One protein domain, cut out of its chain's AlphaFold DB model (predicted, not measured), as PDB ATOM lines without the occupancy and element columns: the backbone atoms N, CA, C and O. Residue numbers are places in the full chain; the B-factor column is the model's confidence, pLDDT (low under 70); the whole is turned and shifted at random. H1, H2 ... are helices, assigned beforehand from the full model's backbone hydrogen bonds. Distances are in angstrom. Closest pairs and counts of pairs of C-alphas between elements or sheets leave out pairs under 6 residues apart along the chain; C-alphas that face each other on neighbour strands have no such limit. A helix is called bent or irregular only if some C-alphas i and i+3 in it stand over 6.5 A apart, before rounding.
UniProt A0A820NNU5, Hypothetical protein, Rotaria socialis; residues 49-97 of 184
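AT A GLANCE: This is residues 49 to 97 of the 184 residues of the protein "Hypothetical protein" of Rotaria socialis (UniProt A0A820NNU5). A helical hairpin of H2 and H3, the two helices side by side and running opposite ways, stands at one end of the model, and two extended stretches, residues 53 to 61 and residues 87 to 97, reach from it toward the other end, where the short helix H1 lies away from the other two. The two stretches are joined near the hairpin by a short antiparallel pairing of residues 60 to 61 with residues 89 to 90, and the bend between the two helices, within residues 70 to 75, sticks out. The printed part has 49 residues with three named helices, in the order H1, H2, H3, and no named strand. By its named elements the class is all helix, though these hold 24 of the 49 printed residues, which is under half. The whole is loose, with a radius of gyration of the C-alphas of 12.1 A and spans of 30 by 22 by 17 A along its three main axes.

IN THESE COORDINATES: The printed part begins with H1, residues 49 to 52, four residues from Ile 49 to Asn 52; C-alpha 49 is at (-14.085, -57.490, -15.225). Residues 53 to 61 follow with no named element. H2 holds residues 62 to 68, from Thr 62 to Glu 68, and measures 11.2 A from first to last C-alpha; C-alpha 62 is at (-15.641, -36.518, -9.119). H3, residues 74 to 86, is the longest helix with 13 residues from Lys 74 to Lys 86, and its first and last C-alphas are 18.9 A apart. C-alpha 86 is at (-12.023, -31.698, -1.775). Residues 87 to 97 follow H3 with no named element, and the printed part ends at Gly 97, whose C-alpha is at (-7.142, -57.528, -6.348).

HOW THE PARTS SIT: H2 and H3 form a helical hairpin, two helices that follow each other in the chain, touch and run opposite ways. They touch with 9 pairs of C-alphas within 8 A, and the closest C-alphas of the two, those of Thr 62 and Met 84, are 5.7 A apart. Their lines stand at a shallow tilt of 15 degrees, and their centres are 9.4 A apart. H1 touches no helix: it is apart from H2 and apart from H3, with no C-alpha of either within 8 A of it. Outside the helices, residues 60 to 61 are paired with residues 89 to 90 as strands are, antiparallel. No helix is bent or irregular. In the backbones, H3 has 7 of 9 O i to N i+4 pairs within hydrogen-bond range, H2 has 0 of 3 but 4 of 4 O i to N i+3 pairs within range, and H1 is too short for an O i to N i+4 pair but has its one O i to N i+3 pair within range.

THE WHOLE: The two C-alphas farthest apart in the domain are those of Asn 51 and Lys 85, at 32.0 A. The first and last printed C-alphas, those of Ile 49 and Gly 97, are 11.3 A apart. Residues 70 to 75, of which 74 to 75 belong to H3, stand free, with no C-alpha 8 or more residues away along the chain within 10 A. The link from H1 to H2, with 9 residues between them, is short; the link from H2 to H3, with 5 residues, is tight; no link is long. The printed part runs from residue 49 to residue 97 and has no cut; the full chain has 184 residues. The mean pLDDT of the printed part is 96.0, and no printed residue is under 70.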
ATOM      1  N   ILE A  49     -14.578 -58.740 -15.813       96.50
ATOM      2  CA  ILE A  49     -14.085 -57.490 -15.225       96.50
ATOM      3  C   ILE A  49     -13.155 -56.772 -16.209       96.50
ATOM      4  O   ILE A  49     -13.306 -55.571 -16.425       96.50
ATOM      5  N   ALA A  50     -12.221 -57.487 -16.841       95.00
ATOM      6  CA  ALA A  50     -11.263 -56.905 -17.773       95.00
ATOM      7  C   ALA A  50     -11.917 -56.317 -19.031       95.00
ATOM      8  O   ALA A  50     -11.444 -55.295 -19.529       95.00
ATOM      9  N   ASN A  51     -13.009 -56.923 -19.503       96.06
ATOM     10  CA  ASN A  51     -13.792 -56.428 -20.636       96.06
ATOM     11  C   ASN A  51     -14.556 -55.137 -20.305       96.06
ATOM     12  O   ASN A  51     -14.767 -54.308 -21.186       96.06
ATOM     13  N   ASN A  52     -14.962 -54.961 -19.046       95.88
ATOM     14  CA  ASN A  52     -15.778 -53.826 -18.609       95.88
ATOM     15  C   ASN A  52     -14.963 -52.693 -17.964       95.88
ATOM     16  O   ASN A  52     -15.422 -51.552 -17.908       95.88
ATOM     17  N   GLN A  53     -13.769 -52.990 -17.448       95.38
ATOM     18  CA  GLN A  53     -12.948 -52.053 -16.686       95.38
ATOM     19  C   GLN A  53     -11.510 -52.023 -17.222       95.38
ATOM     20  O   GLN A  53     -10.831 -53.057 -17.218       95.38
ATOM     21  N   PRO A  54     -10.980 -50.855 -17.628       96.94
ATOM     22  CA  PRO A  54      -9.561 -50.722 -17.941       96.94
ATOM     23  C   PRO A  54      -8.712 -50.856 -16.668       96.94
ATOM     24  O   PRO A  54      -9.210 -50.646 -15.562       96.94
ATOM     25  N   LEU A  55      -7.420 -51.164 -16.819       97.31
ATOM     26  CA  LEU A  55      -6.472 -51.250 -15.696       97.31
ATOM     27  C   LEU A  55      -6.437 -49.946 -14.885       97.31
ATOM     28  O   LEU A  55      -6.604 -49.972 -13.666       97.31
ATOM     29  N   ILE A  56      -6.295 -48.818 -15.586       97.06
ATOM     30  CA  ILE A  56      -6.428 -47.451 -15.076       97.06
ATOM     31  C   ILE A  56      -7.366 -46.692 -16.024       97.06
ATOM     32  O   ILE A  56      -7.168 -46.700 -17.238       97.06
ATOM     33  N   SER A  57      -8.396 -46.030 -15.498       96.25
ATOM     34  CA  SER A  57      -9.300 -45.211 -16.309       96.25
ATOM     35  C   SER A  57      -8.692 -43.853 -16.639       96.25
ATOM     36  O   SER A  57      -7.806 -43.356 -15.939       96.25
ATOM     37  N   VAL A  58      -9.255 -43.186 -17.648       95.50
ATOM     38  CA  VAL A  58      -9.062 -41.742 -17.838       95.50
ATOM     39  C   VAL A  58      -9.507 -40.958 -16.598       95.50
ATOM     40  O   VAL A  58     -10.286 -41.452 -15.774       95.50
ATOM     41  N   LYS A  59      -8.988 -39.737 -16.460       95.75
ATOM     42  CA  LYS A  59      -9.363 -38.802 -15.401       95.75
ATOM     43  C   LYS A  59     -10.776 -38.298 -15.674       95.75
ATOM     44  O   LYS A  59     -11.043 -37.775 -16.752       95.75
ATOM     45  N   ILE A  60     -11.658 -38.451 -14.699       96.19
ATOM     46  CA  ILE A  60     -13.063 -38.043 -14.795       96.19
ATOM     47  C   ILE A  60     -13.420 -37.087 -13.667       96.19
ATOM     48  O   ILE A  60     -12.717 -37.016 -12.656       96.19
ATOM     49  N   SER A  61     -14.524 -36.360 -13.825       96.94
ATOM     50  CA  SER A  61     -15.024 -35.481 -12.769       96.94
ATOM     51  C   SER A  61     -15.499 -36.299 -11.569       96.94
ATOM     52  O   SER A  61     -16.256 -37.257 -11.723       96.94
ATOM     53  N   THR A  62     -15.153 -35.874 -10.352       96.44
ATOM     54  CA  THR A  62     -15.641 -36.518  -9.119       96.44
ATOM     55  C   THR A  62     -17.171 -36.482  -9.005       96.44
ATOM     56  O   THR A  62     -17.758 -37.318  -8.323       96.44
ATOM     57  N   SER A  63     -17.843 -35.568  -9.717       94.00
ATOM     58  CA  SER A  63     -19.309 -35.530  -9.790       94.00
ATOM     59  C   SER A  63     -19.933 -36.787 -10.394       94.00
ATOM     60  O   SER A  63     -21.081 -37.086 -10.083       94.00
ATOM     61  N   GLU A  64     -19.203 -37.521 -11.239       95.06
ATOM     62  CA  GLU A  64     -19.713 -38.740 -11.876       95.06
ATOM     63  C   GLU A  64     -20.040 -39.843 -10.865       95.06
ATOM     64  O   GLU A  64     -20.940 -40.638 -11.123       95.06
ATOM     65  N   LEU A  65     -19.405 -39.844  -9.683       94.75
ATOM     66  CA  LEU A  65     -19.718 -40.793  -8.606       94.75
ATOM     67  C   LEU A  65     -21.178 -40.725  -8.163       94.75
ATOM     68  O   LEU A  65     -21.720 -41.724  -7.707       94.75
ATOM     69  N   LYS A  66     -21.845 -39.571  -8.299       93.69
ATOM     70  CA  LYS A  66     -23.261 -39.448  -7.917       93.69
ATOM     71  C   LYS A  66     -24.162 -40.379  -8.715       93.69
ATOM     72  O   LYS A  66     -25.180 -40.803  -8.183       93.69
ATOM     73  N   ASN A  67     -23.775 -40.685  -9.952       94.31
ATOM     74  CA  ASN A  67     -24.539 -41.543 -10.849       94.31
ATOM     75  C   ASN A  67     -24.361 -43.036 -10.523       94.31
ATOM     76  O   ASN A  67     -25.129 -43.848 -11.025       94.31
ATOM     77  N   GLU A  68     -23.365 -43.401  -9.705       93.81
ATOM     78  CA  GLU A  68     -23.147 -44.789  -9.265       93.81
ATOM     79  C   GLU A  68     -24.065 -45.195  -8.109       93.81
ATOM     80  O   GLU A  68     -24.295 -46.381  -7.884       93.81
ATOM     81  N   TYR A  69     -24.599 -44.215  -7.380       95.62
ATOM     82  CA  TYR A  69     -25.474 -44.441  -6.238       95.62
ATOM     83  C   TYR A  69     -26.887 -43.972  -6.554       95.62
ATOM     84  O   TYR A  69     -27.093 -42.941  -7.194       95.62
ATOM     85  N   LEU A  70     -27.877 -44.702  -6.049       95.19
ATOM     86  CA  LEU A  70     -29.269 -44.295  -6.175       95.19
ATOM     87  C   LEU A  70     -29.508 -42.945  -5.473       95.19
ATOM     88  O   LEU A  70     -28.837 -42.602  -4.494       95.19
ATOM     89  N   ALA A  71     -30.473 -42.156  -5.952       93.25
ATOM     90  CA  ALA A  71     -30.748 -40.824  -5.402       93.25
ATOM     91  C   ALA A  71     -31.337 -40.884  -3.978       93.25
ATOM     92  O   ALA A  71     -31.284 -39.904  -3.218       93.25
ATOM     93  N   GLU A  72     -31.907 -42.032  -3.620       96.06
ATOM     94  CA  GLU A  72     -32.487 -42.327  -2.312       96.06
ATOM     95  C   GLU A  72     -31.421 -42.734  -1.286       96.06
ATOM     96  O   GLU A  72     -31.661 -42.607  -0.085       96.06
ATOM     97  N   ASP A  73     -30.231 -43.144  -1.735       96.81
ATOM     98  CA  ASP A  73     -29.122 -43.519  -0.861       96.81
ATOM     99  C   ASP A  73     -28.403 -42.277  -0.312       96.81
ATOM    100  O   ASP A  73     -27.306 -41.889  -0.729       96.81
ATOM    101  N   LYS A  74     -29.074 -41.599   0.626       96.50
ATOM    102  CA  LYS A  74     -28.624 -40.310   1.169       96.50
ATOM    103  C   LYS A  74     -27.239 -40.377   1.793       96.50
ATOM    104  O   LYS A  74     -26.459 -39.449   1.611       96.50
ATOM    105  N   VAL A  75     -26.889 -41.486   2.447       97.19
ATOM    106  CA  VAL A  75     -25.578 -41.632   3.096       97.19
ATOM    107  C   VAL A  75     -24.450 -41.577   2.067       97.19
ATOM    108  O   VAL A  75     -23.457 -40.880   2.291       97.19
ATOM    109  N   TYR A  76     -24.580 -42.278   0.940       96.12
ATOM    110  CA  TYR A  76     -23.563 -42.225  -0.112       96.12
ATOM    111  C   TYR A  76     -23.612 -40.911  -0.897       96.12
ATOM    112  O   TYR A  76     -22.558 -40.332  -1.158       96.12
ATOM    113  N   GLN A  77     -24.799 -40.374  -1.189       97.38
ATOM    114  CA  GLN A  77     -24.938 -39.080  -1.871       97.38
ATOM    115  C   GLN A  77     -24.293 -37.924  -1.086       97.38
ATOM    116  O   GLN A  77     -23.614 -37.070  -1.672       97.38
ATOM    117  N   ASP A  78     -24.445 -37.912   0.239       97.38
ATOM    118  CA  ASP A  78     -23.839 -36.908   1.116       97.38
ATOM    119  C   ASP A  78     -22.315 -37.073   1.166       97.38
ATOM    120  O   ASP A  78     -21.580 -36.099   0.990       97.38
ATOM    121  N   LYS A  79     -21.814 -38.311   1.295       97.12
ATOM    122  CA  LYS A  79     -20.368 -38.601   1.251       97.12
ATOM    123  C   LYS A  79     -19.732 -38.179  -0.071       97.12
ATOM    124  O   LYS A  79     -18.669 -37.558  -0.059       97.12
ATOM    125  N   VAL A  80     -20.372 -38.475  -1.202       96.50
ATOM    126  CA  VAL A  80     -19.901 -38.040  -2.526       96.50
ATOM    127  C   VAL A  80     -19.913 -36.514  -2.616       96.50
ATOM    128  O   VAL A  80     -18.949 -35.923  -3.100       96.50
ATOM    129  N   SER A  81     -20.950 -35.854  -2.094       95.75
ATOM    130  CA  SER A  81     -21.027 -34.388  -2.074       95.75
ATOM    131  C   SER A  81     -19.910 -33.752  -1.239       95.75
ATOM    132  O   SER A  81     -19.350 -32.741  -1.657       95.75
ATOM    133  N   GLU A  82     -19.528 -34.347  -0.105       96.94
ATOM    134  CA  GLU A  82     -18.353 -33.916   0.665       96.94
ATOM    135  C   GLU A  82     -17.036 -34.177  -0.079       96.94
ATOM    136  O   GLU A  82     -16.137 -33.333  -0.067       96.94
ATOM    137  N   LEU A  83     -16.915 -35.314  -0.770       96.69
ATOM    138  CA  LEU A  83     -15.719 -35.654  -1.540       96.69
ATOM    139  C   LEU A  83     -15.479 -34.657  -2.681       96.69
ATOM    140  O   LEU A  83     -14.355 -34.187  -2.858       96.69
ATOM    141  N   MET A  84     -16.541 -34.263  -3.388       96.25
ATOM    142  CA  MET A  84     -16.499 -33.275  -4.475       96.25
ATOM    143  C   MET A  84     -16.006 -31.892  -4.027       96.25
ATOM    144  O   MET A  84     -15.498 -31.127  -4.846       96.25
ATOM    145  N   LYS A  85     -16.135 -31.548  -2.738       96.56
ATOM    146  CA  LYS A  85     -15.592 -30.289  -2.198       96.56
ATOM    147  C   LYS A  85     -14.066 -30.313  -2.101       96.56
ATOM    148  O   LYS A  85     -13.445 -29.253  -2.110       96.56
ATOM    149  N   LYS A  86     -13.468 -31.502  -1.978       97.06
ATOM    150  CA  LYS A  86     -12.023 -31.698  -1.775       97.06
ATOM    151  C   LYS A  86     -11.304 -32.105  -3.056       97.06
ATOM    152  O   LYS A  86     -10.203 -31.628  -3.312       97.06
ATOM    153  N   TYR A  87     -11.929 -32.962  -3.858       96.81
ATOM    154  CA  TYR A  87     -11.332 -33.540  -5.055       96.81
ATOM    155  C   TYR A  87     -12.188 -33.204  -6.271       96.81
ATOM    156  O   TYR A  87     -13.396 -33.430  -6.278       96.81
ATOM    157  N   LYS A  88     -11.543 -32.638  -7.295       96.31
ATOM    158  CA  LYS A  88     -12.198 -32.272  -8.560       96.31
ATOM    159  C   LYS A  88     -12.298 -33.451  -9.521       96.31
ATOM    160  O   LYS A  88     -13.240 -33.525 -10.307       96.31
ATOM    161  N   TYR A  89     -11.307 -34.335  -9.465       96.81
ATOM    162  CA  TYR A  89     -11.164 -35.452 -10.378       96.81
ATOM    163  C   TYR A  89     -10.876 -36.745  -9.630       96.81
ATOM    164  O   TYR A  89     -10.368 -36.726  -8.508       96.81
ATOM    165  N   LEU A  90     -11.154 -37.861 -10.293       96.12
ATOM    166  CA  LEU A  90     -10.724 -39.187  -9.873       96.12
ATOM    167  C   LEU A  90     -10.311 -40.027 -11.085       96.12
ATOM    168  O   LEU A  90     -10.658 -39.712 -12.225       96.12
ATOM    169  N   ARG A  91      -9.588 -41.113 -10.819       96.19
ATOM    170  CA  ARG A  91      -9.347 -42.214 -11.757       96.19
ATOM    171  C   ARG A  91      -9.794 -43.505 -11.088       96.19
ATOM    172  O   ARG A  91      -9.559 -43.689  -9.895       96.19
ATOM    173  N   ARG A  92     -10.443 -44.382 -11.847       95.88
ATOM    174  CA  ARG A  92     -10.791 -45.733 -11.405       95.88
ATOM    175  C   ARG A  92      -9.659 -46.686 -11.766       95.88
ATOM    176  O   ARG A  92      -9.008 -46.527 -12.796       95.88
ATOM    177  N   THR A  93      -9.457 -47.687 -10.928       97.12
ATOM    178  CA  THR A  93      -8.562 -48.815 -11.193       97.12
ATOM    179  C   THR A  93      -9.392 -50.084 -11.276       97.12
ATOM    180  O   THR A  93     -10.367 -50.206 -10.532       97.12
ATOM    181  N   ARG A  94      -9.004 -51.027 -12.136       97.38
ATOM    182  CA  ARG A  94      -9.683 -52.327 -12.246       97.38
ATOM    183  C   ARG A  94      -9.785 -53.017 -10.884       97.38
ATOM    184  O   ARG A  94      -8.810 -53.060 -10.137       97.38
ATOM    185  N   GLY A  95     -10.953 -53.574 -10.572       95.88
ATOM    186  CA  GLY A  95     -11.175 -54.376  -9.367       95.88
ATOM    187  C   GLY A  95     -10.657 -55.812  -9.498       95.88
ATOM    188  O   GLY A  95     -11.455 -56.737  -9.490       95.88
ATOM    189  N   ASP A  96      -9.344 -56.002  -9.631       95.25
ATOM    190  CA  ASP A  96      -8.679 -57.297  -9.890       95.25
ATOM    191  C   ASP A  96      -7.807 -57.796  -8.716       95.25
ATOM    192  O   ASP A  96      -6.913 -58.616  -8.890       95.25
ATOM    193  N   GLY A  97      -7.993 -57.241  -7.513       94.75
ATOM    194  CA  GLY A  97      -7.142 -57.528  -6.348       94.75
ATOM    195  C   GLY A  97      -5.754 -56.867  -6.389       94.75
ATOM    196  O   GLY A  97      -5.043 -56.865  -5.383       94.75
TER     197      GLY A  97